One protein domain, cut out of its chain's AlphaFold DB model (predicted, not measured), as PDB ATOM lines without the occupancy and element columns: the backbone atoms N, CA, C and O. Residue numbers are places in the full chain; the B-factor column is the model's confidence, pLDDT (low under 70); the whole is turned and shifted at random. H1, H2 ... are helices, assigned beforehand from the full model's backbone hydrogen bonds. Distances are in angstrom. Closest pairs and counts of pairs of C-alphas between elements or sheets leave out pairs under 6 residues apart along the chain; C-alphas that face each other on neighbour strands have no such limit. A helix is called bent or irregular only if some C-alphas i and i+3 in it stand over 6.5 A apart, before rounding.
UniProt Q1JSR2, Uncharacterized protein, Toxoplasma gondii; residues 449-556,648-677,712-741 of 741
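Overview. This is residues 449 to 556, 648 to 677 and 712 to 741 of the 741 residues of an uncharacterized protein of Toxoplasma gondii (UniProt Q1JSR2). H1, H2 and the long bent H3 run round a loose ring that H8 closes between H3 and H1, while H7 crosses the first arm of H3 and reaches into the ring. The longest helix, H5, runs past one face of this ring with H4 folded on its first part, and H6 packs on H1; residues 670 to 677 of H6 stick out, and so do residues 550 to 556, of which 550 to 554 belong to H5. The printed part has 168 residues with eight named helices, H1 to H8 in order, and no named strand: all helix. The packing is part aligned, part crossed, with 3 of 7 touching pairs at a shallow tilt. The whole is compact, with a radius of gyration of the C-alphas of 17.3 A and spans of 47 by 43 by 28 A.

Arrangement. H1, residues 451 to 462, touches residues 657 to 665 alone of H6, residues 654 to 677, at a steep tilt of 61 degrees; the closest C-alphas, of Leu 453 and Gly 658, are 5.0 A apart. H1 touches H8, residues 732 to 737, at a shallow tilt of 6 degrees, opposite ways, the closest C-alphas being Thr 458 and Tyr 733, 6.9 A. H2, residues 465 to 478, meets H1 only through their link. H3, residues 481 to 509, was assigned as one helix by its hydrogen bonds but is bent, with C-alphas 493 and 496 6.8 A apart; its arms H3a, residues 481 to 493, and H3b, residues 496 to 509, stand at 35.4 degrees, only just a steep tilt. H2 and H3a only just touch, only at the corner, with 3 pairs of C-alphas within 8 A, the closest being Leu 475 and Leu 481, 6.4 A. H7, residues 712 to 725, touches residues 486 to 491 alone of H3a, about perpendicular at 74 degrees, the closest C-alphas being Tyr 487 and Thr 718, 5.6 A. H7 touches H2 at a shallow tilt of 19 degrees, through residues 721 to 725 and 466 to 470 alone, with the C-alphas of Thr 467 and Asp 725 closest at 5.4 A. H3b touches H8 at a steep tilt of 56 degrees, with the C-alphas of Gly 506 and Glu 734 closest at 3.7 A. H4, residues 513 to 520, touches H3b, about perpendicular at 81 degrees, the closest C-alphas being Phe 509 and Cys 516, 5.9 A. H4 forms a helical hairpin with H5, residues 522 to 554, with the C-alphas of Val 514 and Ala 528 closest at 4.9 A; H5 is near H2, but apart from H3b. Every O i to N i+4 pair is within hydrogen-bond range in H1, H2, H3b, H4, H7 and H8, against 7 of 9 in H3a, 27 of 29 in H5 and 18 of 20 in H6.

Along the chain. H1 begins at C-alpha 451 (126.192, 122.579, 186.698) and is 16.9 A long; H2 is 20.2 A, and H3a and H3b are each 20.0 A. H4 is 10.5 A. H5 is 48.7 A, from C-alpha 522 (137.556, 122.993, 156.748), and irregular: C-alphas 523 and 526 are 7.2 A apart. H6 is 34.7 A, H7 19.7 A and H8 8.7 A, ending at C-alpha 737 (131.090, 122.292, 177.662).

Size, cuts and confidence. The C-alphas of Pro 522 and Val 677 are the two farthest apart, 53.3 A. Residues 557 to 647 and 678 to 711 are not printed, and the C-alpha gaps across these cuts are 24.7 A and 38.6 A. Of the links printed whole, H7 to H8 is short and the others are tight. The mean pLDDT of the printed part is 85.4; residues 479, 654 to 655 and 741 are under 70.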
ATOM      1  N   THR A 449     123.984 116.422 184.752       74.06
ATOM      2  CA  THR A 449     122.769 116.472 185.589       74.06
ATOM      3  C   THR A 449     122.728 117.686 186.518       74.06
ATOM      4  O   THR A 449     121.656 118.081 186.962       74.06
ATOM      5  N   SER A 450     123.885 118.292 186.796       82.81
ATOM      6  CA  SER A 450     124.031 119.528 187.562       82.81
ATOM      7  C   SER A 450     125.234 120.318 187.050       82.81
ATOM      8  O   SER A 450     126.283 119.742 186.748       82.81
ATOM      9  N   GLU A 451     125.106 121.644 187.016       83.31
ATOM     10  CA  GLU A 451     126.192 122.579 186.698       83.31
ATOM     11  C   GLU A 451     127.402 122.391 187.624       83.31
ATOM     12  O   GLU A 451     128.542 122.469 187.171       83.31
ATOM     13  N   ALA A 452     127.169 122.032 188.892       83.44
ATOM     14  CA  ALA A 452     128.231 121.752 189.854       83.44
ATOM     15  C   ALA A 452     129.121 120.569 189.429       83.44
ATOM     16  O   ALA A 452     130.326 120.603 189.652       83.44
ATOM     17  N   LEU A 453     128.571 119.545 188.764       83.88
ATOM     18  CA  LEU A 453     129.357 118.409 188.259       83.88
ATOM     19  C   LEU A 453     130.180 118.794 187.022       83.88
ATOM     20  O   LEU A 453     131.299 118.307 186.856       83.88
ATOM     21  N   CYS A 454     129.662 119.698 186.185       84.56
ATOM     22  CA  CYS A 454     130.424 120.298 185.090       84.56
ATOM     23  C   CYS A 454     131.596 121.128 185.650       84.56
ATOM     24  O   CYS A 454     132.749 120.890 185.290       84.56
ATOM     25  N   PHE A 455     131.326 122.015 186.615       87.12
ATOM     26  CA  PHE A 455     132.331 122.860 187.267       87.12
ATOM     27  C   PHE A 455     133.405 122.057 188.020       87.12
ATOM     28  O   PHE A 455     134.594 122.296 187.837       87.12
ATOM     29  N   MET A 456     133.030 121.047 188.808       87.19
ATOM     30  CA  MET A 456     134.011 120.186 189.486       87.19
ATOM     31  C   MET A 456     134.839 119.350 188.493       87.19
ATOM     32  O   MET A 456     135.990 119.025 188.777       87.19
ATOM     33  N   THR A 457     134.301 119.051 187.304       86.38
ATOM     34  CA  THR A 457     135.059 118.398 186.224       86.38
ATOM     35  C   THR A 457     136.046 119.355 185.557       86.38
ATOM     36  O   THR A 457     137.179 118.950 185.303       86.38
ATOM     37  N   THR A 458     135.685 120.624 185.327       87.38
ATOM     38  CA  THR A 458     136.641 121.623 184.812       87.38
ATOM     39  C   THR A 458     137.702 121.986 185.852       87.38
ATOM     40  O   THR A 458     138.877 122.064 185.497       87.38
ATOM     41  N   LEU A 459     137.356 122.088 187.141       86.62
ATOM     42  CA  LEU A 459     138.345 122.201 188.221       86.62
ATOM     43  C   LEU A 459     139.278 120.985 188.268       86.62
ATOM     44  O   LEU A 459     140.487 121.164 188.373       86.62
ATOM     45  N   GLY A 460     138.757 119.765 188.118       85.38
ATOM     46  CA  GLY A 460     139.564 118.541 188.049       85.38
ATOM     47  C   GLY A 460     140.486 118.443 186.824       85.38
ATOM     48  O   GLY A 460     141.423 117.649 186.841       85.38
ATOM     49  N   ALA A 461     140.261 119.246 185.777       83.75
ATOM     50  CA  ALA A 461     141.174 119.368 184.638       83.75
ATOM     51  C   ALA A 461     142.334 120.349 184.907       83.75
ATOM     52  O   ALA A 461     143.449 120.116 184.437       83.75
ATOM     53  N   ILE A 462     142.080 121.409 185.685       85.69
ATOM     54  CA  ILE A 462     143.073 122.413 186.113       85.69
ATOM     55  C   ILE A 462     143.925 121.875 187.278       85.69
ATOM     56  O   ILE A 462     145.144 122.039 187.318       85.69
ATOM     57  N   MET A 463     143.291 121.232 188.259       84.81
ATOM     58  CA  MET A 463     143.927 120.809 189.505       84.81
ATOM     59  C   MET A 463     144.670 119.480 189.344       84.81
ATOM     60  O   MET A 463     144.081 118.403 189.391       84.81
ATOM     61  N   GLY A 464     145.996 119.549 189.234       78.44
ATOM     62  CA  GLY A 464     146.873 118.379 189.263       78.44
ATOM     63  C   GLY A 464     148.297 118.732 189.692       78.44
ATOM     64  O   GLY A 464     148.652 119.903 189.796       78.44
ATOM     65  N   ALA A 465     149.146 117.721 189.896       72.31
ATOM     66  CA  ALA A 465     150.528 117.901 190.372       72.31
ATOM     67  C   ALA A 465     151.383 118.856 189.505       72.31
ATOM     68  O   ALA A 465     152.360 119.430 189.989       72.31
ATOM     69  N   GLY A 466     150.995 119.064 188.241       76.56
ATOM     70  CA  GLY A 466     151.596 120.051 187.346       76.56
ATOM     71  C   GLY A 466     151.525 121.488 187.871       76.56
ATOM     72  O   GLY A 466     152.541 122.168 187.845       76.56
ATOM     73  N   THR A 467     150.392 121.945 188.415       81.31
ATOM     74  CA  THR A 467     150.254 123.344 188.873       81.31
ATOM     75  C   THR A 467     151.040 123.603 190.160       81.31
ATOM     76  O   THR A 467     151.718 124.623 190.283       81.31
ATOM     77  N   PHE A 468     151.051 122.636 191.083       82.00
ATOM     78  CA  PHE A 468     151.888 122.681 192.286       82.00
ATOM     79  C   PHE A 468     153.382 122.743 191.931       82.00
ATOM     80  O   PHE A 468     154.113 123.581 192.454       82.00
ATOM     81  N   THR A 469     153.844 121.903 190.999       81.88
ATOM     82  CA  THR A 469     155.253 121.908 190.561       81.88
ATOM     83  C   THR A 469     155.618 123.130 189.706       81.88
ATOM     84  O   THR A 469     156.734 123.633 189.843       81.88
ATOM     85  N   SER A 470     154.691 123.676 188.906       83.00
ATOM     86  CA  SER A 470     154.847 124.973 188.221       83.00
ATOM     87  C   SER A 470     155.143 126.102 189.209       83.00
ATOM     88  O   SER A 470     156.102 126.844 189.002       83.00
ATOM     89  N   PHE A 471     154.376 126.206 190.299       85.00
ATOM     90  CA  PHE A 471     154.539 127.258 191.308       85.00
ATOM     91  C   PHE A 471     155.937 127.242 191.950       85.00
ATOM     92  O   PHE A 471     156.625 128.263 191.971       85.00
ATOM     93  N   TRP A 472     156.405 126.075 192.407       84.12
ATOM     94  CA  TRP A 472     157.747 125.949 192.993       84.12
ATOM     95  C   TRP A 472     158.864 126.188 191.969       84.12
ATOM     96  O   TRP A 472     159.872 126.811 192.301       84.12
ATOM     97  N   SER A 473     158.675 125.764 190.715       84.31
ATOM     98  CA  SER A 473     159.618 126.042 189.623       84.31
ATOM     99  C   SER A 473     159.731 127.546 189.332       84.31
ATOM    100  O   SER A 473     160.842 128.057 189.185       84.31
ATOM    101  N   GLN A 474     158.614 128.281 189.325       81.75
ATOM    102  CA  GLN A 474     158.618 129.740 189.176       81.75
ATOM    103  C   GLN A 474     159.304 130.425 190.364       81.75
ATOM    104  O   GLN A 474     160.168 131.275 190.147       81.75
ATOM    105  N   LEU A 475     159.012 130.014 191.603       82.88
ATOM    106  CA  LEU A 475     159.663 130.560 192.801       82.88
ATOM    107  C   LEU A 475     161.190 130.351 192.785       82.88
ATOM    108  O   LEU A 475     161.927 131.235 193.214       82.88
ATOM    109  N   GLN A 476     161.679 129.228 192.248       80.62
ATOM    110  CA  GLN A 476     163.114 128.978 192.063       80.62
ATOM    111  C   GLN A 476     163.742 129.872 190.983       80.62
ATOM    112  O   GLN A 476     164.812 130.434 191.211       80.62
ATOM    113  N   ILE A 477     163.085 130.031 189.827       76.44
ATOM    114  CA  ILE A 477     163.582 130.852 188.706       76.44
ATOM    115  C   ILE A 477     163.644 132.336 189.092       76.44
ATOM    116  O   ILE A 477     164.651 133.000 188.862       76.44
ATOM    117  N   TRP A 478     162.577 132.852 189.705       71.44
ATOM    118  CA  TRP A 478     162.438 134.266 190.067       71.44
ATOM    119  C   TRP A 478     163.009 134.606 191.448       71.44
ATOM    120  O   TRP A 478     163.073 135.783 191.809       71.44
ATOM    121  N   ARG A 479     163.392 133.587 192.233       67.75
ATOM    122  CA  ARG A 479     163.971 133.648 193.594       67.75
ATOM    123  C   ARG A 479     163.129 134.401 194.640       67.75
ATOM    124  O   ARG A 479     163.575 134.598 195.764       67.75
ATOM    125  N   THR A 480     161.933 134.845 194.264       74.06
ATOM    126  CA  THR A 480     161.093 135.828 194.961       74.06
ATOM    127  C   THR A 480     159.634 135.622 194.552       74.06
ATOM    128  O   THR A 480     159.361 135.027 193.513       74.06
ATOM    129  N   LEU A 481     158.674 136.157 195.314       79.25
ATOM    130  CA  LEU A 481     157.243 136.083 194.973       79.25
ATOM    131  C   LEU A 481     156.802 137.070 193.868       79.25
ATOM    132  O   LEU A 481     155.634 137.077 193.482       79.25
ATOM    133  N   TRP A 482     157.711 137.885 193.318       78.19
ATOM    134  CA  TRP A 482     157.371 138.898 192.308       78.19
ATOM    135  C   TRP A 482     156.863 138.318 190.979       78.19
ATOM    136  O   TRP A 482     156.182 139.032 190.244       78.19
ATOM    137  N   PHE A 483     157.096 137.027 190.698       80.44
ATOM    138  CA  PHE A 483     156.548 136.336 189.519       80.44
ATOM    139  C   PHE A 483     155.014 136.339 189.458       80.44
ATOM    140  O   PHE A 483     154.443 136.226 188.372       80.44
ATOM    141  N   ILE A 484     154.342 136.494 190.605       85.38
ATOM    142  CA  ILE A 484     152.879 136.530 190.686       85.38
ATOM    143  C   ILE A 484     152.325 137.694 189.852       85.38
ATOM    144  O   ILE A 484     151.315 137.525 189.181       85.38
ATOM    145  N   VAL A 485     153.004 138.847 189.812       85.31
ATOM    146  CA  VAL A 485     152.530 140.032 189.075       85.31
ATOM    147  C   VAL A 485     152.399 139.767 187.562       85.31
ATOM    148  O   VAL A 485     151.284 139.892 187.048       85.31
ATOM    149  N   PRO A 486     153.453 139.362 186.817       85.38
ATOM    150  CA  PRO A 486     153.317 139.026 185.400       85.38
ATOM    151  C   PRO A 486     152.449 137.783 185.163       85.38
ATOM    152  O   PRO A 486     151.675 137.780 184.206       85.38
ATOM    153  N   TYR A 487     152.489 136.771 186.043       88.31
ATOM    154  CA  TYR A 487     151.610 135.600 185.934       88.31
ATOM    155  C   TYR A 487     150.126 135.998 185.992       88.31
ATOM    156  O   TYR A 487     149.348 135.592 185.131       88.31
ATOM    157  N   THR A 488     149.721 136.852 186.939       90.50
ATOM    158  CA  THR A 488     148.346 137.367 187.037       90.50
ATOM    159  C   THR A 488     147.972 138.249 185.842       90.50
ATOM    160  O   THR A 488     146.840 138.166 185.365       90.50
ATOM    161  N   VAL A 489     148.900 139.047 185.301       90.38
ATOM    162  CA  VAL A 489     148.653 139.836 184.080       90.38
ATOM    163  C   VAL A 489     148.406 138.930 182.869       90.38
ATOM    164  O   VAL A 489     147.430 139.144 182.151       90.38
ATOM    165  N   ASP A 490     149.217 137.896 182.644       90.88
ATOM    166  CA  ASP A 490     149.018 136.951 181.533       90.88
ATOM    167  C   ASP A 490     147.785 136.056 181.736       90.88
ATOM    168  O   ASP A 490     147.052 135.775 180.784       90.88
ATOM    169  N   PHE A 491     147.485 135.679 182.980       92.31
ATOM    170  CA  PHE A 491     146.263 134.966 183.348       92.31
ATOM    171  C   PHE A 491     145.004 135.777 183.023       92.31
ATOM    172  O   PHE A 491     144.081 135.246 182.411       92.31
ATOM    173  N   ILE A 492     144.964 137.069 183.364       94.62
ATOM    174  CA  ILE A 492     143.805 137.931 183.079       94.62
ATOM    175  C   ILE A 492     143.733 138.306 181.592       94.62
ATOM    176  O   ILE A 492     142.642 138.324 181.024       94.62
ATOM    177  N   THR A 493     144.865 138.600 180.943       92.38
ATOM    178  CA  THR A 493     144.871 139.116 179.559       92.38
ATOM    179  C   THR A 493     144.834 138.038 178.477       92.38
ATOM    180  O   THR A 493     144.397 138.336 177.367       92.38
ATOM    181  N   VAL A 494     145.255 136.801 178.770       93.25
ATOM    182  CA  VAL A 494     145.252 135.685 177.803       93.25
ATOM    183  C   VAL A 494     144.564 134.440 178.364       93.25
ATOM    184  O   VAL A 494     143.735 133.857 177.671       93.25
ATOM    185  N   GLY A 495     144.849 134.055 179.613       92.00
ATOM    186  CA  GLY A 495     144.306 132.838 180.232       92.00
ATOM    187  C   GLY A 495     142.773 132.806 180.308       92.00
ATOM    188  O   GLY A 495     142.152 131.888 179.775       92.00
ATOM    189  N   ILE A 496     142.155 133.821 180.922       92.69
ATOM    190  CA  ILE A 496     140.692 133.924 181.052       92.69
ATOM    191  C   ILE A 496     140.003 134.028 179.676       92.69
ATOM    192  O   ILE A 496     139.093 133.231 179.438       92.69
ATOM    193  N   PRO A 497     140.414 134.917 178.741       94.31
ATOM    194  CA  PRO A 497     139.810 134.971 177.409       94.31
ATOM    195  C   PRO A 497     139.923 133.654 176.631       94.31
ATOM    196  O   PRO A 497     138.940 133.222 176.032       94.31
ATOM    197  N   ALA A 498     141.076 132.978 176.674       91.69
ATOM    198  CA  ALA A 498     141.262 131.689 176.006       91.69
ATOM    199  C   ALA A 498     140.342 130.602 176.591       91.69
ATOM    200  O   ALA A 498     139.637 129.922 175.841       91.69
ATOM    201  N   LEU A 499     140.271 130.499 177.924       91.31
ATOM    202  CA  LEU A 499     139.376 129.573 178.623       91.31
ATOM    203  C   LEU A 499     137.902 129.838 178.285       91.31
ATOM    204  O   LEU A 499     137.151 128.904 178.007       91.31
ATOM    205  N   GLN A 500     137.496 131.110 178.247       91.38
ATOM    206  CA  GLN A 500     136.159 131.509 177.807       91.38
ATOM    207  C   GLN A 500     135.898 131.109 176.351       91.38
ATOM    208  O   GLN A 500     134.818 130.598 176.061       91.38
ATOM    209  N   THR A 501     136.866 131.271 175.440       89.94
ATOM    210  CA  THR A 501     136.683 130.841 174.045       89.94
ATOM    211  C   THR A 501     136.541 129.327 173.898       89.94
ATOM    212  O   THR A 501     135.617 128.912 173.209       89.94
ATOM    213  N   GLU A 502     137.343 128.490 174.568       90.19
ATOM    214  CA  GLU A 502     137.162 127.024 174.499       90.19
ATOM    215  C   GLU A 502     135.810 126.584 175.090       90.19
ATOM    216  O   GLU A 502     135.089 125.789 174.481       90.19
ATOM    217  N   LEU A 503     135.407 127.144 176.237       89.44
ATOM    218  CA  LEU A 503     134.104 126.845 176.844       89.44
ATOM    219  C   LEU A 503     132.938 127.249 175.926       89.44
ATOM    220  O   LEU A 503     132.007 126.461 175.743       89.44
ATOM    221  N   LEU A 504     132.996 128.434 175.313       88.38
ATOM    222  CA  LEU A 504     131.977 128.900 174.369       88.38
ATOM    223  C   LEU A 504     131.960 128.066 173.083       88.38
ATOM    224  O   LEU A 504     130.880 127.714 172.621       88.38
ATOM    225  N   LEU A 505     133.119 127.708 172.521       85.31
ATOM    226  CA  LEU A 505     133.222 126.885 171.308       85.31
ATOM    227  C   LEU A 505     132.592 125.499 171.498       85.31
ATOM    228  O   LEU A 505     131.810 125.063 170.648       85.31
ATOM    229  N   GLY A 506     132.866 124.842 172.628       86.12
ATOM    230  CA  GLY A 506     132.301 123.529 172.947       86.12
ATOM    231  C   GLY A 506     130.776 123.526 173.052       86.12
ATOM    232  O   GLY A 506     130.127 122.706 172.392       86.12
ATOM    233  N   ASN A 507     130.185 124.469 173.800       85.25
ATOM    234  CA  ASN A 507     128.722 124.579 173.910       85.25
ATOM    235  C   ASN A 507     128.099 125.045 172.578       85.25
ATOM    236  O   ASN A 507     127.107 124.480 172.131       85.25
ATOM    237  N   LEU A 508     128.715 125.996 171.868       80.50
ATOM    238  CA  LEU A 508     128.186 126.527 170.605       80.50
ATOM    239  C   LEU A 508     128.117 125.476 169.488       80.50
ATOM    240  O   LEU A 508     127.146 125.440 168.729       80.50
ATOM    241  N   PHE A 509     129.142 124.630 169.361       81.62
ATOM    242  CA  PHE A 509     129.183 123.596 168.325       81.62
ATOM    243  C   PHE A 509     128.643 122.238 168.794       81.62
ATOM    244  O   PHE A 509     128.336 121.400 167.940       81.62
ATOM    245  N   ARG A 510     128.507 121.990 170.105       80.56
ATOM    246  CA  ARG A 510     128.107 120.703 170.721       80.56
ATOM    247  C   ARG A 510     128.858 119.530 170.062       80.56
ATOM    248  O   ARG A 510     128.293 118.710 169.316       80.56
ATOM    249  N   GLY A 511     130.181 119.509 170.227       76.00
ATOM    250  CA  GLY A 511     131.081 118.507 169.649       76.00
ATOM    251  C   GLY A 511     132.486 118.501 170.254       76.00
ATOM    252  O   GLY A 511     132.841 119.370 171.037       76.00
ATOM    253  N   THR A 512     133.293 117.520 169.852       82.75
ATOM    254  CA  THR A 512     134.728 117.469 170.173       82.75
ATOM    255  C   THR A 512     135.516 118.497 169.357       82.75
ATOM    256  O   THR A 512     135.052 118.960 168.315       82.75
ATOM    257  N   THR A 513     136.741 118.802 169.772       87.62
ATOM    258  CA  THR A 513     137.680 119.737 169.121       87.62
ATOM    259  C   THR A 513     137.828 119.547 167.613       87.62
ATOM    260  O   THR A 513     137.783 120.513 166.854       87.62
ATOM    261  N   VAL A 514     137.912 118.296 167.145       88.31
ATOM    262  CA  VAL A 514     137.972 117.972 165.706       88.31
ATOM    263  C   VAL A 514     136.728 118.466 164.966       88.31
ATOM    264  O   VAL A 514     136.840 119.033 163.879       88.31
ATOM    265  N   LYS A 515     135.545 118.326 165.574       86.12
ATOM    266  CA  LYS A 515     134.277 118.839 165.046       86.12
ATOM    267  C   LYS A 515     134.162 120.365 165.183       86.12
ATOM    268  O   LYS A 515     133.666 120.999 164.261       86.12
ATOM    269  N   CYS A 516     134.647 120.962 166.272       85.88
ATOM    270  CA  CYS A 516     134.638 122.419 166.453       85.88
ATOM    271  C   CYS A 516     135.477 123.115 165.371       85.88
ATOM    272  O   CYS A 516     134.944 123.908 164.598       85.88
ATOM    273  N   PHE A 517     136.754 122.748 165.218       86.69
ATOM    274  CA  PHE A 517     137.622 123.359 164.205       86.69
ATOM    275  C   PHE A 517     137.149 123.119 162.767       86.69
ATOM    276  O   PHE A 517     137.193 124.051 161.969       86.69
ATOM    277  N   THR A 518     136.650 121.922 162.429       85.12
ATOM    278  CA  THR A 518     136.116 121.655 161.076       85.12
ATOM    279  C   THR A 518     134.821 122.412 160.772       85.12
ATOM    280  O   THR A 518     134.593 122.742 159.611       85.12
ATOM    281  N   GLN A 519     134.003 122.742 161.781       80.56
ATOM    282  CA  GLN A 519     132.825 123.605 161.614       80.56
ATOM    283  C   GLN A 519     133.163 125.102 161.549       80.56
ATOM    284  O   GLN A 519     132.424 125.846 160.910       80.56
ATOM    285  N   ILE A 520     134.261 125.550 162.171       83.19
ATOM    286  CA  ILE A 520     134.788 126.916 161.995       83.19
ATOM    287  C   ILE A 520     135.353 127.084 160.581       83.19
ATOM    288  O   ILE A 520     135.089 128.083 159.917       83.19
ATOM    289  N   SER A 521     136.175 126.132 160.129       83.38
ATOM    290  CA  SER A 521     136.821 126.172 158.818       83.38
ATOM    291  C   SER A 521     137.336 124.785 158.418       83.38
ATOM    292  O   SER A 521     138.127 124.197 159.163       83.38
ATOM    293  N   PRO A 522     137.017 124.273 157.213       83.00
ATOM    294  CA  PRO A 522     137.556 122.993 156.748       83.00
ATOM    295  C   PRO A 522     139.091 123.013 156.643       83.00
ATOM    296  O   PRO A 522     139.739 121.984 156.827       83.00
ATOM    297  N   TYR A 523     139.696 124.189 156.436       88.62
ATOM    298  CA  TYR A 523     141.151 124.362 156.399       88.62
ATOM    299  C   TYR A 523     141.815 124.287 157.786       88.62
ATOM    300  O   TYR A 523     143.022 124.061 157.870       88.62
ATOM    301  N   MET A 524     141.062 124.436 158.884       86.44
ATOM    302  CA  MET A 524     141.593 124.367 160.256       86.44
ATOM    303  C   MET A 524     141.649 122.944 160.833       86.44
ATOM    304  O   MET A 524     142.106 122.765 161.963       86.44
ATOM    305  N   ILE A 525     141.277 121.912 160.064       90.38
ATOM    306  CA  ILE A 525     141.342 120.505 160.499       90.38
ATOM    307  C   ILE A 525     142.733 120.094 161.022       90.38
ATOM    308  O   ILE A 525     142.832 119.346 161.993       90.38
ATOM    309  N   GLY A 526     143.811 120.647 160.453       90.75
ATOM    310  CA  GLY A 526     145.183 120.399 160.911       90.75
ATOM    311  C   GLY A 526     145.467 120.901 162.333       90.75
ATOM    312  O   GLY A 526     146.181 120.232 163.078       90.75
ATOM    313  N   ALA A 527     144.864 122.021 162.749       88.38
ATOM    314  CA  ALA A 527     144.972 122.518 164.124       88.38
ATOM    315  C   ALA A 527     144.249 121.586 165.111       88.38
ATOM    316  O   ALA A 527     144.755 121.311 166.196       88.38
ATOM    317  N   ALA A 528     143.112 121.026 164.695       89.81
ATOM    318  CA  ALA A 528     142.350 120.065 165.484       89.81
ATOM    319  C   ALA A 528     143.097 118.733 165.682       89.81
ATOM    320  O   ALA A 528     143.131 118.191 166.786       89.81
ATOM    321  N   ILE A 529     143.741 118.228 164.624       91.25
ATOM    322  CA  ILE A 529     144.609 117.042 164.691       91.25
ATOM    323  C   ILE A 529     145.826 117.321 165.587       91.25
ATOM    324  O   ILE A 529     146.211 116.466 166.381       91.25
ATOM    325  N   PHE A 530     146.399 118.529 165.527       91.44
ATOM    326  CA  PHE A 530     147.497 118.929 166.408       91.44
ATOM    327  C   PHE A 530     147.080 119.008 167.887       91.44
ATOM    328  O   PHE A 530     147.817 118.526 168.743       91.44
ATOM    329  N   ALA A 531     145.889 119.529 168.205       89.31
ATOM    330  CA  ALA A 531     145.347 119.524 169.569       89.31
ATOM    331  C   ALA A 531     145.122 118.092 170.105       89.31
ATOM    332  O   ALA A 531     145.450 117.792 171.257       89.31
ATOM    333  N   LEU A 532     144.646 117.177 169.251       90.94
ATOM    334  CA  LEU A 532     144.474 115.759 169.590       90.94
ATOM    335  C   LEU A 532     145.819 115.025 169.783       90.94
ATOM    336  O   LEU A 532     145.953 114.190 170.675       90.94
ATOM    337  N   LEU A 533     146.849 115.373 169.008       92.06
ATOM    338  CA  LEU A 533     148.207 114.857 169.211       92.06
ATOM    339  C   LEU A 533     148.858 115.436 170.481       92.06
ATOM    340  O   LEU A 533     149.503 114.704 171.232       92.06
ATOM    341  N   SER A 534     148.658 116.727 170.754       90.00
ATOM    342  CA  SER A 534     149.132 117.407 171.969       90.00
ATOM    343  C   SER A 534     148.539 116.782 173.234       90.00
ATOM    344  O   SER A 534     149.276 116.469 174.171       90.00
ATOM    345  N   THR A 535     147.228 116.525 173.253       89.94
ATOM    346  CA  THR A 535     146.572 115.842 174.379       89.94
ATOM    347  C   THR A 535     147.067 114.413 174.557       89.94
ATOM    348  O   THR A 535     147.381 114.037 175.684       89.94
ATOM    349  N   LEU A 536     147.229 113.636 173.480       90.94
ATOM    350  CA  LEU A 536     147.789 112.281 173.557       90.94
ATOM    351  C   LEU A 536     149.194 112.276 174.189       90.94
ATOM    352  O   LEU A 536     149.449 111.515 175.124       90.94
ATOM    353  N   LEU A 537     150.087 113.160 173.735       91.00
ATOM    354  CA  LEU A 537     151.436 113.304 174.296       91.00
ATOM    355  C   LEU A 537     151.400 113.731 175.772       91.00
ATOM    356  O   LEU A 537     152.122 113.164 176.595       91.00
ATOM    357  N   GLN A 538     150.533 114.678 176.137       88.00
ATOM    358  CA  GLN A 538     150.366 115.102 177.529       88.00
ATOM    359  C   GLN A 538     149.820 113.995 178.432       88.00
ATOM    360  O   GLN A 538     150.276 113.883 179.568       88.00
ATOM    361  N   VAL A 539     148.882 113.168 177.959       88.94
ATOM    362  CA  VAL A 539     148.365 112.018 178.720       88.94
ATOM    363  C   VAL A 539     149.479 111.004 178.968       88.94
ATOM    364  O   VAL A 539     149.638 110.567 180.103       88.94
ATOM    365  N   ILE A 540     150.306 110.692 177.965       89.56
ATOM    366  CA  ILE A 540     151.452 109.777 178.118       89.56
ATOM    367  C   ILE A 540     152.453 110.314 179.158       89.56
ATOM    368  O   ILE A 540     152.866 109.577 180.055       89.56
ATOM    369  N   VAL A 541     152.809 111.602 179.094       87.75
ATOM    370  CA  VAL A 541     153.746 112.223 180.051       87.75
ATOM    371  C   VAL A 541     153.156 112.294 181.465       87.75
ATOM    372  O   VAL A 541     153.832 111.915 182.423       87.75
ATOM    373  N   LYS A 542     151.892 112.711 181.619       87.31
ATOM    374  CA  LYS A 542     151.210 112.786 182.926       87.31
ATOM    375  C   LYS A 542     150.989 111.396 183.541       87.31
ATOM    376  O   LYS A 542     151.168 111.241 184.745       87.31
ATOM    377  N   ALA A 543     150.678 110.374 182.739       89.00
ATOM    378  CA  ALA A 543     150.589 108.984 183.200       89.00
ATOM    379  C   ALA A 543     151.954 108.447 183.664       89.00
ATOM    380  O   ALA A 543     152.032 107.796 184.705       89.00
ATOM    381  N   SER A 544     153.038 108.786 182.955       86.81
ATOM    382  CA  SER A 544     154.405 108.453 183.374       86.81
ATOM    383  C   SER A 544     154.761 109.090 184.722       86.81
ATOM    384  O   SER A 544     155.193 108.395 185.638       86.81
ATOM    385  N   GLN A 545     154.472 110.381 184.909       85.38
ATOM    386  CA  GLN A 545     154.648 111.059 186.202       85.38
ATOM    387  C   GLN A 545     153.790 110.423 187.313       85.38
ATOM    388  O   GLN A 545     154.277 110.205 188.421       85.38
ATOM    389  N   GLY A 546     152.542 110.045 187.013       87.25
ATOM    390  CA  GLY A 546     151.673 109.305 187.935       87.25
ATOM    391  C   GLY A 546     152.244 107.943 188.349       87.25
ATOM    392  O   GLY A 546     152.153 107.569 189.515       87.25
ATOM    393  N   CYS A 547     152.899 107.230 187.429       87.06
ATOM    394  CA  CYS A 547     153.626 105.990 187.713       87.06
ATOM    395  C   CYS A 547     154.800 106.227 188.682       87.06
ATOM    396  O   CYS A 547     154.937 105.497 189.663       87.06
ATOM    397  N   GLN A 548     155.601 107.279 188.475       85.44
ATOM    398  CA  GLN A 548     156.690 107.638 189.398       85.44
ATOM    399  C   GLN A 548     156.161 107.966 190.807       85.44
ATOM    400  O   GLN A 548     156.699 107.482 191.804       85.44
ATOM    401  N   LEU A 549     155.070 108.736 190.897       87.50
ATOM    402  CA  LEU A 549     154.411 109.072 192.164       87.50
ATOM    403  C   LEU A 549     153.812 107.838 192.860       87.50
ATOM    404  O   LEU A 549     153.890 107.739 194.083       87.50
ATOM    405  N   LEU A 550     153.277 106.870 192.110       88.62
ATOM    406  CA  LEU A 550     152.781 105.607 192.662       88.62
ATOM    407  C   LEU A 550     153.911 104.767 193.282       88.62
ATOM    408  O   LEU A 550     153.711 104.178 194.341       88.62
ATOM    409  N   VAL A 551     155.107 104.747 192.680       86.81
ATOM    410  CA  VAL A 551     156.285 104.079 193.268       86.81
ATOM    411  C   VAL A 551     156.714 104.752 194.578       86.81
ATOM    412  O   VAL A 551     157.020 104.051 195.539       86.81
ATOM    413  N   TYR A 552     156.680 106.087 194.656       86.44
ATOM    414  CA  TYR A 552     156.915 106.819 195.910       86.44
ATOM    415  C   TYR A 552     155.860 106.533 196.979       86.44
ATOM    416  O   TYR A 552     156.206 106.325 198.138       86.44
ATOM    417  N   PHE A 553     154.585 106.500 196.592       89.06
ATOM    418  CA  PHE A 553     153.484 106.192 197.500       89.06
ATOM    419  C   PHE A 553     153.613 104.771 198.066       89.06
ATOM    420  O   PHE A 553     153.560 104.591 199.278       89.06
ATOM    421  N   LEU A 554     153.908 103.777 197.223       88.69
ATOM    422  CA  LEU A 554     154.185 102.406 197.665       88.69
ATOM    423  C   LEU A 554     155.401 102.320 198.606       88.69
ATOM    424  O   LEU A 554     155.334 101.633 199.618       88.69
ATOM    425  N   ALA A 555     156.470 103.070 198.330       86.88
ATOM    426  CA  ALA A 555     157.660 103.147 199.184       86.88
ATOM    427  C   ALA A 555     157.463 103.968 200.480       86.88
ATOM    428  O   ALA A 555     158.379 104.043 201.296       86.88
ATOM    429  N   SER A 556     156.296 104.597 200.687       90.06
ATOM    430  CA  SER A 556     155.996 105.358 201.912       90.06
ATOM    431  C   SER A 556     155.488 104.495 203.074       90.06
ATOM    432  O   SER A 556     155.456 104.967 204.205       90.06
ATOM    433  N   ALA A 648     139.524 102.198 184.019       87.38
ATOM    434  CA  ALA A 648     138.377 101.993 184.911       87.38
ATOM    435  C   ALA A 648     137.621 103.297 185.246       87.38
ATOM    436  O   ALA A 648     136.406 103.275 185.465       87.38
ATOM    437  N   TYR A 649     138.328 104.429 185.266       84.00
ATOM    438  CA  TYR A 649     137.769 105.770 185.429       84.00
ATOM    439  C   TYR A 649     136.964 106.192 184.188       84.00
ATOM    440  O   TYR A 649     135.805 106.590 184.308       84.00
ATOM    441  N   VAL A 650     137.529 106.021 182.987       83.81
ATOM    442  CA  VAL A 650     136.868 106.361 181.712       83.81
ATOM    443  C   VAL A 650     135.706 105.412 181.381       83.81
ATOM    444  O   VAL A 650     134.668 105.864 180.897       83.81
ATOM    445  N   TRP A 651     135.825 104.118 181.698       82.38
ATOM    446  CA  TRP A 651     134.842 103.072 181.367       82.38
ATOM    447  C   TRP A 651     133.443 103.319 181.952       82.38
ATOM    448  O   TRP A 651     132.445 102.845 181.414       82.38
ATOM    449  N   ARG A 652     133.329 104.092 183.042       70.44
ATOM    450  CA  ARG A 652     132.026 104.465 183.622       70.44
ATOM    451  C   ARG A 652     131.270 105.544 182.828       70.44
ATOM    452  O   ARG A 652     130.095 105.768 183.121       70.44
ATOM    453  N   GLY A 653     131.897 106.162 181.827       71.06
ATOM    454  CA  GLY A 653     131.295 107.168 180.948       71.06
ATOM    455  C   GLY A 653     131.244 108.575 181.555       71.06
ATOM    456  O   GLY A 653     131.200 108.753 182.774       71.06
ATOM    457  N   LEU A 654     131.227 109.594 180.687       67.19
ATOM    458  CA  LEU A 654     131.454 111.002 181.053       67.19
ATOM    459  C   LEU A 654     130.525 111.533 182.162       67.19
ATOM    460  O   LEU A 654     130.966 112.263 183.044       67.19
ATOM    461  N   PHE A 655     129.263 111.104 182.189       64.31
ATOM    462  CA  PHE A 655     128.304 111.541 183.212       64.31
ATOM    463  C   PHE A 655     128.588 110.974 184.610       64.31
ATOM    464  O   PHE A 655     128.221 111.597 185.602       64.31
ATOM    465  N   LYS A 656     129.278 109.828 184.715       70.88
ATOM    466  CA  LYS A 656     129.744 109.278 186.000       70.88
ATOM    467  C   LYS A 656     131.136 109.796 186.375       70.88
ATOM    468  O   LYS A 656     131.412 109.929 187.566       70.88
ATOM    469  N   ILE A 657     131.957 110.177 185.386       73.50
ATOM    470  CA  ILE A 657     133.244 110.862 185.605       73.50
ATOM    471  C   ILE A 657     133.064 112.127 186.457       73.50
ATOM    472  O   ILE A 657     133.888 112.374 187.332       73.50
ATOM    473  N   GLY A 658     131.973 112.883 186.271       76.69
ATOM    474  CA  GLY A 658     131.718 114.123 187.018       76.69
ATOM    475  C   GLY A 658     131.558 113.969 188.538       76.69
ATOM    476  O   GLY A 658     131.829 114.905 189.285       76.69
ATOM    477  N   PHE A 659     131.153 112.790 189.019       82.81
ATOM    478  CA  PHE A 659     131.103 112.501 190.457       82.81
ATOM    479  C   PHE A 659     132.482 112.089 190.992       82.81
ATOM    480  O   PHE A 659     132.901 112.524 192.065       82.81
ATOM    481  N   THR A 660     133.222 111.278 190.231       83.19
ATOM    482  CA  THR A 660     134.566 110.835 190.624       83.19
ATOM    483  C   THR A 660     135.608 111.951 190.537       83.19
ATOM    484  O   THR A 660     136.514 111.980 191.366       83.19
ATOM    485  N   SER A 661     135.469 112.903 189.604       83.12
ATOM    486  CA  SER A 661     136.307 114.108 189.535       83.12
ATOM    487  C   SER A 661     136.102 114.983 190.770       83.12
ATOM    488  O   SER A 661     137.075 115.353 191.423       83.12
ATOM    489  N   ALA A 662     134.844 115.227 191.156       86.31
ATOM    490  CA  ALA A 662     134.507 115.980 192.359       86.31
ATOM    491  C   ALA A 662     135.121 115.352 193.621       86.31
ATOM    492  O   ALA A 662     135.751 116.060 194.405       86.31
ATOM    493  N   LEU A 663     135.011 114.028 193.790       88.56
ATOM    494  CA  LEU A 663     135.606 113.309 194.922       88.56
ATOM    495  C   LEU A 663     137.136 113.481 194.991       88.56
ATOM    496  O   LEU A 663     137.674 113.731 196.068       88.56
ATOM    497  N   LEU A 664     137.831 113.380 193.853       87.50
ATOM    498  CA  LEU A 664     139.285 113.565 193.777       87.50
ATOM    499  C   LEU A 664     139.703 115.013 194.079       87.50
ATOM    500  O   LEU A 664     140.674 115.225 194.803       87.50
ATOM    501  N   VAL A 665     138.952 116.004 193.587       88.94
ATOM    502  CA  VAL A 665     139.186 117.428 193.881       88.94
ATOM    503  C   VAL A 665     138.972 117.724 195.369       88.94
ATOM    504  O   VAL A 665     139.828 118.358 195.983       88.94
ATOM    505  N   PHE A 666     137.896 117.223 195.986       90.19
ATOM    506  CA  PHE A 666     137.678 117.379 197.430       90.19
ATOM    507  C   PHE A 666     138.790 116.724 198.258       90.19
ATOM    508  O   PHE A 666     139.297 117.352 199.187       90.19
ATOM    509  N   LEU A 667     139.217 115.507 197.901       90.75
ATOM    510  CA  LEU A 667     140.326 114.822 198.572       90.75
ATOM    511  C   LEU A 667     141.634 115.625 198.472       90.75
ATOM    512  O   LEU A 667     142.327 115.787 199.476       90.75
ATOM    513  N   ALA A 668     141.947 116.169 197.293       89.00
ATOM    514  CA  ALA A 668     143.126 117.007 197.085       89.00
ATOM    515  C   ALA A 668     143.074 118.302 197.914       89.00
ATOM    516  O   ALA A 668     144.062 118.654 198.553       89.00
ATOM    517  N   ILE A 669     141.923 118.985 197.965       89.75
ATOM    518  CA  ILE A 669     141.737 120.204 198.771       89.75
ATOM    519  C   ILE A 669     141.923 119.904 200.265       89.75
ATOM    520  O   ILE A 669     142.678 120.606 200.935       89.75
ATOM    521  N   VAL A 670     141.291 118.845 200.783       93.44
ATOM    522  CA  VAL A 670     141.413 118.442 202.196       93.44
ATOM    523  C   VAL A 670     142.856 118.070 202.545       93.44
ATOM    524  O   VAL A 670     143.353 118.489 203.589       93.44
ATOM    525  N   LEU A 671     143.555 117.343 201.668       90.88
ATOM    526  CA  LEU A 671     144.955 116.967 201.876       90.88
ATOM    527  C   LEU A 671     145.885 118.190 201.848       90.88
ATOM    528  O   LEU A 671     146.753 118.305 202.711       90.88
ATOM    529  N   CYS A 672     145.675 119.142 200.933       89.38
ATOM    530  CA  CYS A 672     146.410 120.409 200.923       89.38
ATOM    531  C   CYS A 672     146.185 121.216 202.210       89.38
ATOM    532  O   CYS A 672     147.157 121.671 202.807       89.38
ATOM    533  N   ILE A 673     144.937 121.340 202.684       92.25
ATOM    534  CA  ILE A 673     144.619 122.021 203.951       92.25
ATOM    535  C   ILE A 673     145.311 121.323 205.130       92.25
ATOM    536  O   ILE A 673     145.923 121.994 205.960       92.25
ATOM    537  N   ALA A 674     145.271 119.989 205.188       92.44
ATOM    538  CA  ALA A 674     145.941 119.219 206.233       92.44
ATOM    539  C   ALA A 674     147.464 119.433 206.222       92.44
ATOM    540  O   ALA A 674     148.048 119.675 207.277       92.44
ATOM    541  N   LEU A 675     148.104 119.426 205.045       89.62
ATOM    542  CA  LEU A 675     149.528 119.748 204.909       89.62
ATOM    543  C   LEU A 675     149.837 121.182 205.357       89.62
ATOM    544  O   LEU A 675     150.801 121.378 206.089       89.62
ATOM    545  N   THR A 676     149.013 122.170 204.992       88.38
ATOM    546  CA  THR A 676     149.179 123.564 205.438       88.38
ATOM    547  C   THR A 676     149.087 123.692 206.960       88.38
ATOM    548  O   THR A 676     149.954 124.318 207.568       88.38
ATOM    549  N   VAL A 677     148.083 123.074 207.593       90.25
ATOM    550  CA  VAL A 677     147.935 123.071 209.060       90.25
ATOM    551  C   VAL A 677     149.136 122.398 209.723       90.25
ATOM    552  O   VAL A 677     149.732 122.990 210.623       90.25
ATOM    553  N   TRP A 712     160.106 140.221 176.872       76.00
ATOM    554  CA  TRP A 712     159.461 139.297 175.941       76.00
ATOM    555  C   TRP A 712     159.832 137.828 176.168       76.00
ATOM    556  O   TRP A 712     158.960 136.975 176.007       76.00
ATOM    557  N   SER A 713     161.067 137.512 176.573       79.62
ATOM    558  CA  SER A 713     161.450 136.129 176.896       79.62
ATOM    559  C   SER A 713     160.844 135.706 178.237       79.62
ATOM    560  O   SER A 713     160.275 134.619 178.353       79.62
ATOM    561  N   LEU A 714     160.870 136.617 179.210       75.31
ATOM    562  CA  LEU A 714     160.305 136.459 180.546       75.31
ATOM    563  C   LEU A 714     158.778 136.266 180.492       75.31
ATOM    564  O   LEU A 714     158.241 135.351 181.115       75.31
ATOM    565  N   ARG A 715     158.091 137.061 179.661       80.50
ATOM    566  CA  ARG A 715     156.646 136.963 179.413       80.50
ATOM    567  C   ARG A 715     156.265 135.721 178.606       80.50
ATOM    568  O   ARG A 715     155.239 135.103 178.869       80.50
ATOM    569  N   ALA A 716     157.088 135.309 177.639       84.56
ATOM    570  CA  ALA A 716     156.868 134.050 176.925       84.56
ATOM    571  C   ALA A 716     156.953 132.836 177.869       84.56
ATOM    572  O   ALA A 716     156.204 131.874 177.694       84.56
ATOM    573  N   GLN A 717     157.807 132.897 178.898       83.94
ATOM    574  CA  GLN A 717     157.848 131.886 179.956       83.94
ATOM    575  C   GLN A 717     156.579 131.923 180.821       83.94
ATOM    576  O   GLN A 717     155.918 130.891 180.922       83.94
ATOM    577  N   THR A 718     156.191 133.070 181.401       85.38
ATOM    578  CA  THR A 718     154.984 133.163 182.259       85.38
ATOM    579  C   THR A 718     153.716 132.749 181.523       85.38
ATOM    580  O   THR A 718     152.957 131.931 182.043       85.38
ATOM    581  N   LEU A 719     153.528 133.206 180.284       89.56
ATOM    582  CA  LEU A 719     152.421 132.776 179.432       89.56
ATOM    583  C   LEU A 719     152.464 131.265 179.146       89.56
ATOM    584  O   LEU A 719     151.428 130.604 179.186       89.56
ATOM    585  N   GLY A 720     153.649 130.697 178.905       89.31
ATOM    586  CA  GLY A 720     153.833 129.254 178.723       89.31
ATOM    587  C   GLY A 720     153.409 128.428 179.943       89.31
ATOM    588  O   GLY A 720     152.813 127.364 179.775       89.31
ATOM    589  N   TYR A 721     153.645 128.930 181.161       89.00
ATOM    590  CA  TYR A 721     153.099 128.331 182.382       89.00
ATOM    591  C   TYR A 721     151.578 128.505 182.469       89.00
ATOM    592  O   TYR A 721     150.887 127.505 182.610       89.00
ATOM    593  N   VAL A 722     151.038 129.721 182.298       90.56
ATOM    594  CA  VAL A 722     149.582 129.993 182.350       90.56
ATOM    595  C   VAL A 722     148.795 129.072 181.408       90.56
ATOM    596  O   VAL A 722     147.804 128.472 181.821       90.56
ATOM    597  N   LEU A 723     149.247 128.910 180.161       90.00
ATOM    598  CA  LEU A 723     148.605 128.028 179.178       90.00
ATOM    599  C   LEU A 723     148.683 126.544 179.580       90.00
ATOM    600  O   LEU A 723     147.732 125.798 179.348       90.00
ATOM    601  N   ARG A 724     149.791 126.114 180.198       88.19
ATOM    602  CA  ARG A 724     150.003 124.734 180.666       88.19
ATOM    603  C   ARG A 724     149.190 124.409 181.917       88.19
ATOM    604  O   ARG A 724     148.610 123.328 181.995       88.19
ATOM    605  N   ASP A 725     149.156 125.333 182.869       88.81
ATOM    606  CA  ASP A 725     148.491 125.193 184.164       88.81
ATOM    607  C   ASP A 725     146.963 125.258 184.011       88.81
ATOM    608  O   ASP A 725     146.247 124.518 184.681       88.81
ATOM    609  N   LEU A 726     146.464 126.050 183.055       88.75
ATOM    610  CA  LEU A 726     145.068 126.002 182.608       88.75
ATOM    611  C   LEU A 726     144.775 124.890 181.588       88.75
ATOM    612  O   LEU A 726     143.621 124.744 181.211       88.75
ATOM    613  N   ALA A 727     145.756 124.108 181.125       87.50
ATOM    614  CA  ALA A 727     145.582 123.076 180.088       87.50
ATOM    615  C   ALA A 727     144.865 123.569 178.803       87.50
ATOM    616  O   ALA A 727     144.024 122.870 178.234       87.50
ATOM    617  N   LEU A 728     145.192 124.781 178.349       89.31
ATOM    618  CA  LEU A 728     144.615 125.414 177.157       89.31
ATOM    619  C   LEU A 728     145.223 124.867 175.855       89.31
ATOM    620  O   LEU A 728     146.290 124.249 175.850       89.31
ATOM    621  N   GLY A 729     144.523 125.058 174.737       84.56
ATOM    622  CA  GLY A 729     144.865 124.480 173.431       84.56
ATOM    623  C   GLY A 729     144.695 122.957 173.371       84.56
ATOM    624  O   GLY A 729     145.139 122.320 172.415       84.56
ATOM    625  N   CYS A 730     144.083 122.371 174.401       84.12
ATOM    626  CA  CYS A 730     143.898 120.931 174.551       84.12
ATOM    627  C   CYS A 730     142.471 120.483 174.213       84.12
ATOM    628  O   CYS A 730     142.249 119.288 174.034       84.12
ATOM    629  N   GLY A 731     141.494 121.397 174.157       86.50
ATOM    630  CA  GLY A 731     140.111 121.054 173.822       86.50
ATOM    631  C   GLY A 731     139.354 120.315 174.928       86.50
ATOM    632  O   GLY A 731     138.212 119.896 174.737       86.50
ATOM    633  N   VAL A 732     139.957 120.160 176.113       88.19
ATOM    634  CA  VAL A 732     139.311 119.533 177.275       88.19
ATOM    635  C   VAL A 732     138.057 120.324 177.651       88.19
ATOM    636  O   VAL A 732     136.987 119.735 177.790       88.19
ATOM    637  N   TYR A 733     138.151 121.655 177.707       89.81
ATOM    638  CA  TYR A 733     137.009 122.519 178.010       89.81
ATOM    639  C   TYR A 733     135.950 122.494 176.916       89.81
ATOM    640  O   TYR A 733     134.774 122.404 177.255       89.81
ATOM    641  N   GLU A 734     136.347 122.476 175.638       89.56
ATOM    642  CA  GLU A 734     135.404 122.302 174.525       89.56
ATOM    643  C   GLU A 734     134.622 120.987 174.662       89.56
ATOM    644  O   GLU A 734     133.399 120.956 174.522       89.56
ATOM    645  N   THR A 735     135.308 119.880 174.975       88.00
ATOM    646  CA  THR A 735     134.630 118.585 175.126       88.00
ATOM    647  C   THR A 735     133.706 118.556 176.340       88.00
ATOM    648  O   THR A 735     132.607 118.020 176.224       88.00
ATOM    649  N   VAL A 736     134.078 119.172 177.468       88.25
ATOM    650  CA  VAL A 736     133.230 119.234 178.672       88.25
ATOM    651  C   VAL A 736     132.021 120.157 178.461       88.25
ATOM    652  O   VAL A 736     130.893 119.739 178.725       88.25
ATOM    653  N   SER A 737     132.204 121.367 177.922       87.81
ATOM    654  CA  SER A 737     131.090 122.292 177.662       87.81
ATOM    655  C   SER A 737     130.193 121.857 176.499       87.81
ATOM    656  O   SER A 737     129.043 122.280 176.422       87.81
ATOM    657  N   SER A 738     130.629 120.921 175.649       86.38
ATOM    658  CA  SER A 738     129.736 120.290 174.665       86.38
ATOM    659  C   SER A 738     128.576 119.478 175.274       86.38
ATOM    660  O   SER A 738     127.658 119.107 174.540       86.38
ATOM    661  N   PHE A 739     128.594 119.255 176.598       82.19
ATOM    662  CA  PHE A 739     127.526 118.634 177.397       82.19
ATOM    663  C   PHE A 739     126.953 119.556 178.501       82.19
ATOM    664  O   PHE A 739     126.157 119.091 179.327       82.19
ATOM    665  N   SER A 740     127.345 120.838 178.553       81.81
ATOM    666  CA  SER A 740     126.660 121.857 179.368       81.81
ATOM    667  C   SER A 740     125.442 122.399 178.619       81.81
ATOM    668  O   SER A 740     125.477 122.458 177.392       81.81
ATOM    669  N   LYS A 741     124.385 122.766 179.354       68.50
ATOM    670  CA  LYS A 741     123.110 123.251 178.795       68.50
ATOM    671  C   LYS A 741     123.233 124.556 177.998       68.50
ATOM    672  O   LYS A 741     124.231 125.286 178.186       68.50
TER     673      LYS A 741